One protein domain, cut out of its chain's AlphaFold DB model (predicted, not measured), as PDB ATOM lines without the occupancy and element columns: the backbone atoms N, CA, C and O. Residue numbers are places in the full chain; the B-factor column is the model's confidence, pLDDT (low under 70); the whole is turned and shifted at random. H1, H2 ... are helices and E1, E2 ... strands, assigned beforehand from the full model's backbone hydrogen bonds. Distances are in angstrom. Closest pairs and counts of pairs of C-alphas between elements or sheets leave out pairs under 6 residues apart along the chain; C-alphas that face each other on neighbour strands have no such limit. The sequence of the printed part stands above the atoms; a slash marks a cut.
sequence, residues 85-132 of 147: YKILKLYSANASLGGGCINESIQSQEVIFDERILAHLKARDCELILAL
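Overview. This is residues 85 to 132 of the 147 residues of an uncharacterized protein of Helicobacter sp. MIT 03-1616 (UniProt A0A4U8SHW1). A long two-stranded hairpin, E1 and E2, makes the length of this small, loose domain, with the short strand E3 added beside E1 and the short helix H1 at the end of E2. E1 bends at residue 92, and past that bend the long loop of residues 96 to 106 joins E1 to E2 at the opposite end of the hairpin from H1. The printed part has 48 residues with three named strands and one named helix, in the order E1, E2, H1, E3; the sheet runs E2, E1, E3 and is mixed, and the class is mixed, helices and strands. The whole is loose, with a radius of gyration of the C-alphas of 12.0 A, and elongated, with spans of 33 by 21 by 16 A.

Along the chain. E1 holds residues 85 to 95 and is the longest strand by residues, 25.9 A from its first C-alpha, Tyr 85 at (-30.993, 20.971, 1.400), to its last. It bends by 59 degrees at residue 92. E2 holds residues 107 to 114 and measures 22.3 A, beginning with C-alpha 107 at (-45.651, 37.507, -0.965). H1, residues 115 to 120, follows at once and is 8.5 A long. E3, residues 128 to 131, is 9.2 A long and ends with C-alpha 131 at (-39.152, 36.900, -12.816).

Arrangement. E1 is the inner strand of the sheet, and E2 and E3 are its edge strands. E1 and E2 form a hairpin, antiparallel, with 141 degrees between their directions. Their C-alphas 108 and 91 face each other at 4.4 A, and N 90 and O 109 are within hydrogen-bond range at 2.8 A, as are N 86 and O 113 at 2.8 A. E3 is parallel to E1, with 30 degrees between their directions. C-alphas 90 and 128 face each other at 4.5 A, and N 91 and O 128 are within hydrogen-bond range at 2.8 A. H1 is on the sheet but only grazes it, with its residues 115 to 118. The closest C-alphas of E1 and H1 are those of Tyr 85 and Glu 115, 5.4 A apart. In H1 every O i to N i+4 pair is within hydrogen-bond range.

Size, cuts and confidence. The two C-alphas farthest apart are those of Glu 104 and Arg 116, at 34.2 A. The printed part has no cut. The link from E1 to E2, 11 residues, is long; that from H1 to E3, 7 residues, is short; that from E2 to H1 is tight. The mean pLDDT of the printed part is 71.3, and 20 residues are under 70: residue 85, residues 92 to 106, residues 124 to 125 and residues 131 to 132.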
ATOM      1  N   TYR A  85     -29.846  20.108   1.643       69.12
ATOM      2  CA  TYR A  85     -30.993  20.971   1.400       69.12
ATOM      3  C   TYR A  85     -30.894  22.296   2.150       69.12
ATOM      4  O   TYR A  85     -30.745  22.325   3.370       69.12
ATOM      5  N   LYS A  86     -31.066  23.396   1.415       76.12
ATOM      6  CA  LYS A  86     -31.158  24.754   1.954       76.12
ATOM      7  C   LYS A  86     -32.583  25.270   1.774       76.12
ATOM      8  O   LYS A  86     -33.173  25.127   0.703       76.12
ATOM      9  N   ILE A  87     -33.144  25.860   2.828       79.94
ATOM     10  CA  ILE A  87     -34.444  26.537   2.762       79.94
ATOM     11  C   ILE A  87     -34.200  27.947   2.227       79.94
ATOM     12  O   ILE A  87     -33.451  28.715   2.829       79.94
ATOM     13  N   LEU A  88     -34.816  28.273   1.093       82.19
ATOM     14  CA  LEU A  88     -34.732  29.581   0.450       82.19
ATOM     15  C   LEU A  88     -36.106  30.250   0.434       82.19
ATOM     16  O   LEU A  88     -37.131  29.584   0.270       82.19
ATOM     17  N   LYS A  89     -36.132  31.578   0.562       82.62
ATOM     18  CA  LYS A  89     -37.356  32.360   0.370       82.62
ATOM     19  C   LYS A  89     -37.567  32.610  -1.116       82.62
ATOM     20  O   LYS A  89     -36.688  33.144  -1.783       82.62
ATOM     21  N   LEU A  90     -38.734  32.216  -1.616       81.19
ATOM     22  CA  LEU A  90     -39.214  32.543  -2.950       81.19
ATOM     23  C   LEU A  90     -40.213  33.690  -2.858       81.19
ATOM     24  O   LEU A  90     -41.289  33.537  -2.280       81.19
ATOM     25  N   TYR A  91     -39.873  34.806  -3.481       79.19
ATOM     26  CA  TYR A  91     -40.731  35.968  -3.607       79.19
ATOM     27  C   TYR A  91     -41.534  35.896  -4.904       79.19
ATOM     28  O   TYR A  91     -40.987  35.787  -6.006       79.19
ATOM     29  N   SER A  92     -42.853  35.991  -4.764       69.25
ATOM     30  CA  SER A  92     -43.756  36.259  -5.875       69.25
ATOM     31  C   SER A  92     -43.789  37.769  -6.084       69.25
ATOM     32  O   SER A  92     -44.488  38.506  -5.384       69.25
ATOM     33  N   ALA A  93     -42.954  38.244  -7.002       65.81
ATOM     34  CA  ALA A  93     -42.969  39.624  -7.454       65.81
ATOM     35  C   ALA A  93     -43.092  39.651  -8.976       65.81
ATOM     36  O   ALA A  93     -42.515  38.806  -9.647       65.81
ATOM     37  N   ASN A  94     -43.803  40.630  -9.540       60.34
ATOM     38  CA  ASN A  94     -43.867  40.818 -10.992       60.34
ATOM     39  C   ASN A  94     -42.597  41.541 -11.459       60.34
ATOM     40  O   ASN A  94     -42.640  42.675 -11.932       60.34
ATOM     41  N   ALA A  95     -41.444  40.915 -11.235       57.06
ATOM     42  CA  ALA A  95     -40.149  41.483 -11.569       57.06
ATOM     43  C   ALA A  95     -39.837  41.225 -13.051       57.06
ATOM     44  O   ALA A  95     -39.741  40.078 -13.487       57.06
ATOM     45  N   SER A  96     -39.684  42.304 -13.823       56.81
ATOM     46  CA  SER A  96     -39.188  42.257 -15.203       56.81
ATOM     47  C   SER A  96     -37.656  42.293 -15.226       56.81
ATOM     48  O   SER A  96     -37.027  42.993 -14.427       56.81
ATOM     49  N   LEU A  97     -37.056  41.591 -16.193       56.84
ATOM     50  CA  LEU A  97     -35.602  41.482 -16.420       56.84
ATOM     51  C   LEU A  97     -34.912  42.825 -16.762       56.84
ATOM     52  O   LEU A  97     -33.694  42.868 -16.894       56.84
ATOM     53  N   GLY A  98     -35.675  43.918 -16.901       57.09
ATOM     54  CA  GLY A  98     -35.189  45.284 -17.143       57.09
ATOM     55  C   GLY A  98     -35.035  46.170 -15.897       57.09
ATOM     56  O   GLY A  98     -34.743  47.354 -16.040       57.09
ATOM     57  N   GLY A  99     -35.229  45.637 -14.684       52.84
ATOM     58  CA  GLY A  99     -34.882  46.346 -13.442       52.84
ATOM     59  C   GLY A  99     -35.909  47.366 -12.937       52.84
ATOM     60  O   GLY A  99     -35.538  48.308 -12.242       52.84
ATOM     61  N   GLY A 100     -37.196  47.193 -13.250       53.59
ATOM     62  CA  GLY A 100     -38.265  48.032 -12.704       53.59
ATOM     63  C   GLY A 100     -39.473  47.214 -12.265       53.59
ATOM     64  O   GLY A 100     -40.111  46.566 -13.091       53.59
ATOM     65  N   CYS A 101     -39.794  47.256 -10.972       53.59
ATOM     66  CA  CYS A 101     -41.067  46.791 -10.429       53.59
ATOM     67  C   CYS A 101     -41.361  47.526  -9.113       53.59
ATOM     68  O   CYS A 101     -40.499  47.586  -8.237       53.59
ATOM     69  N   ILE A 102     -42.565  48.085  -8.975       56.25
ATOM     70  CA  ILE A 102     -43.075  48.637  -7.716       56.25
ATOM     71  C   ILE A 102     -44.187  47.696  -7.266       56.25
ATOM     72  O   ILE A 102     -45.310  47.782  -7.752       56.25
ATOM     73  N   ASN A 103     -43.859  46.772  -6.367       58.94
ATOM     74  CA  ASN A 103     -44.848  45.907  -5.738       58.94
ATOM     75  C   ASN A 103     -45.176  46.450  -4.345       58.94
ATOM     76  O   ASN A 103     -44.301  46.513  -3.486       58.94
ATOM     77  N   GLU A 104     -46.438  46.820  -4.116       57.59
ATOM     78  CA  GLU A 104     -46.917  47.339  -2.823       57.59
ATOM     79  C   GLU A 104     -46.961  46.252  -1.734       57.59
ATOM     80  O   GLU A 104     -46.785  46.539  -0.553       57.59
ATOM     81  N   SER A 105     -47.141  44.987  -2.131       57.09
ATOM     82  CA  SER A 105     -47.100  43.826  -1.240       57.09
ATOM     83  C   SER A 105     -46.387  42.654  -1.913       57.09
ATOM     84  O   SER A 105     -46.850  42.151  -2.938       57.09
ATOM     85  N   ILE A 106     -45.273  42.207  -1.335       67.44
ATOM     86  CA  ILE A 106     -44.506  41.060  -1.827       67.44
ATOM     87  C   ILE A 106     -44.884  39.839  -0.986       67.44
ATOM     88  O   ILE A 106     -44.724  39.851   0.233       67.44
ATOM     89  N   GLN A 107     -45.389  38.785  -1.629       72.25
ATOM     90  CA  GLN A 107     -45.651  37.507  -0.965       72.25
ATOM     91  C   GLN A 107     -44.409  36.620  -1.048       72.25
ATOM     92  O   GLN A 107     -43.828  36.466  -2.123       72.25
ATOM     93  N   SER A 108     -44.006  36.032   0.079       78.19
ATOM     94  CA  SER A 108     -42.875  35.106   0.158       78.19
ATOM     95  C   SER A 108     -43.323  33.736   0.649       78.19
ATOM     96  O   SER A 108     -44.090  33.653   1.608       78.19
ATOM     97  N   GLN A 109     -42.785  32.678   0.052       82.50
ATOM     98  CA  GLN A 109     -42.932  31.304   0.530       82.50
ATOM     99  C   GLN A 109     -41.563  30.659   0.744       82.50
ATOM    100  O   GLN A 109     -40.598  30.996   0.060       82.50
ATOM    101  N   GLU A 110     -41.470  29.717   1.675       82.81
ATOM    102  CA  GLU A 110     -40.250  28.939   1.894       82.81
ATOM    103  C   GLU A 110     -40.227  27.727   0.960       82.81
ATOM    104  O   GLU A 110     -41.204  26.984   0.856       82.81
ATOM    105  N   VAL A 111     -39.110  27.535   0.259       81.94
ATOM    106  CA  VAL A 111     -38.910  26.431  -0.683       81.94
ATOM    107  C   VAL A 111     -37.629  25.694  -0.320       81.94
ATOM    108  O   VAL A 111     -36.602  26.304  -0.026       81.94
ATOM    109  N   ILE A 112     -37.688  24.366  -0.347       83.50
ATOM    110  CA  ILE A 112     -36.542  23.497  -0.075       83.50
ATOM    111  C   ILE A 112     -35.783  23.279  -1.385       83.50
ATOM    112  O   ILE A 112     -36.363  22.802  -2.361       83.50
ATOM    113  N   PHE A 113     -34.496  23.619  -1.403       80.62
ATOM    114  CA  PHE A 113     -33.629  23.508  -2.576       80.62
ATOM    115  C   PHE A 113     -32.414  22.625  -2.305       80.62
ATOM    116  O   PHE A 113     -31.837  22.689  -1.226       80.62
ATOM    117  N   ASP A 114     -32.006  21.827  -3.295       81.81
ATOM    118  CA  ASP A 114     -30.821  20.968  -3.196       81.81
ATOM    119  C   ASP A 114     -29.530  21.795  -3.340       81.81
ATOM    120  O   ASP A 114     -29.344  22.522  -4.322       81.81
ATOM    121  N   GLU A 115     -28.611  21.664  -2.386       77.31
ATOM    122  CA  GLU A 115     -27.347  22.402  -2.363       77.31
ATOM    123  C   GLU A 115     -26.443  22.095  -3.560       77.31
ATOM    124  O   GLU A 115     -25.678  22.959  -3.987       77.31
ATOM    125  N   ARG A 116     -26.543  20.907  -4.168       79.25
ATOM    126  CA  ARG A 116     -25.770  20.559  -5.373       79.25
ATOM    127  C   ARG A 116     -26.214  21.394  -6.567       79.25
ATOM    128  O   ARG A 116     -25.380  21.791  -7.380       79.25
ATOM    129  N   ILE A 117     -27.513  21.686  -6.656       79.75
ATOM    130  CA  ILE A 117     -28.074  22.559  -7.692       79.75
ATOM    131  C   ILE A 117     -27.625  24.000  -7.438       79.75
ATOM    132  O   ILE A 117     -27.139  24.652  -8.360       79.75
ATOM    133  N   LEU A 118     -27.694  24.478  -6.189       80.56
ATOM    134  CA  LEU A 118     -27.209  25.816  -5.823       80.56
ATOM    135  C   LEU A 118     -25.709  25.983  -6.109       80.56
ATOM    136  O   LEU A 118     -25.288  26.987  -6.682       80.56
ATOM    137  N   ALA A 119     -24.906  24.964  -5.793       78.38
ATOM    138  CA  ALA A 119     -23.480  24.930  -6.094       78.38
ATOM    139  C   ALA A 119     -23.207  24.962  -7.605       78.38
ATOM    140  O   ALA A 119     -22.302  25.674  -8.045       78.38
ATOM    141  N   HIS A 120     -24.005  24.242  -8.403       81.56
ATOM    142  CA  HIS A 120     -23.912  24.273  -9.864       81.56
ATOM    143  C   HIS A 120     -24.263  25.654 -10.437       81.56
ATOM    144  O   HIS A 120     -23.569  26.149 -11.324       81.56
ATOM    145  N   LEU A 121     -25.285  26.311  -9.878       80.25
ATOM    146  CA  LEU A 121     -25.691  27.677 -10.228       80.25
ATOM    147  C   LEU A 121     -24.744  28.756  -9.673       80.25
ATOM    148  O   LEU A 121     -24.916  29.930  -9.985       80.25
ATOM    149  N   LYS A 122     -23.742  28.377  -8.863       78.62
ATOM    150  CA  LYS A 122     -22.840  29.285  -8.125       78.62
ATOM    151  C   LYS A 122     -23.582  30.301  -7.244       78.62
ATOM    152  O   LYS A 122     -23.021  31.340  -6.907       78.62
ATOM    153  N   ALA A 123     -24.808  29.983  -6.844       73.19
ATOM    154  CA  ALA A 123     -25.632  30.832  -6.002       73.19
ATOM    155  C   ALA A 123     -25.351  30.487  -4.532       73.19
ATOM    156  O   ALA A 123     -25.643  29.382  -4.068       73.19
ATOM    157  N   ARG A 124     -24.710  31.409  -3.807       65.69
ATOM    158  CA  ARG A 124     -24.474  31.311  -2.359       65.69
ATOM    159  C   ARG A 124     -25.149  32.503  -1.699       65.69
ATOM    160  O   ARG A 124     -25.009  33.613  -2.190       65.69
ATOM    161  N   ASP A 125     -25.870  32.236  -0.614       68.94
ATOM    162  CA  ASP A 125     -26.629  33.241   0.151       68.94
ATOM    163  C   ASP A 125     -27.591  34.081  -0.701       68.94
ATOM    164  O   ASP A 125     -27.658  35.299  -0.592       68.94
ATOM    165  N   CYS A 126     -28.335  33.375  -1.549       70.81
ATOM    166  CA  CYS A 126     -29.302  33.908  -2.498       70.81
ATOM    167  C   CYS A 126     -30.745  33.744  -2.008       70.81
ATOM    168  O   CYS A 126     -31.063  32.797  -1.279       70.81
ATOM    169  N   GLU A 127     -31.634  34.600  -2.497       77.44
ATOM    170  CA  GLU A 127     -33.082  34.438  -2.384       77.44
ATOM    171  C   GLU A 127     -33.681  34.296  -3.791       77.44
ATOM    172  O   GLU A 127     -33.116  34.718  -4.798       77.44
ATOM    173  N   LEU A 128     -34.822  33.624  -3.899       77.69
ATOM    174  CA  LEU A 128     -35.430  33.358  -5.196       77.69
ATOM    175  C   LEU A 128     -36.495  34.411  -5.479       77.69
ATOM    176  O   LEU A 128     -37.339  34.691  -4.632       77.69
ATOM    177  N   ILE A 129     -36.510  34.955  -6.691       78.38
ATOM    178  CA  ILE A 129     -37.606  35.799  -7.171       78.38
ATOM    179  C   ILE A 129     -38.115  35.199  -8.473       78.38
ATOM    180  O   ILE A 129     -37.336  34.866  -9.365       78.38
ATOM    181  N   LEU A 130     -39.431  35.056  -8.590       70.88
ATOM    182  CA  LEU A 130     -40.037  34.645  -9.847       70.88
ATOM    183  C   LEU A 130     -40.064  35.845 -10.802       70.88
ATOM    184  O   LEU A 130     -40.887  36.735 -10.649       70.88
ATOM    185  N   ALA A 131     -39.154  35.879 -11.773       65.81
ATOM    186  CA  ALA A 131     -39.152  36.900 -12.816       65.81
ATOM    187  C   ALA A 131     -39.899  36.394 -14.059       65.81
ATOM    188  O   ALA A 131     -39.616  35.307 -14.565       65.81
ATOM    189  N   LEU A 132     -40.842  37.191 -14.564       62.25
ATOM    190  CA  LEU A 132     -41.536  36.932 -15.827       62.25
ATOM    191  C   LEU A 132     -40.994  37.907 -16.869       62.25
ATOM    192  O   LEU A 132     -41.228  39.112 -16.796       62.25
TER     193      LEU A 132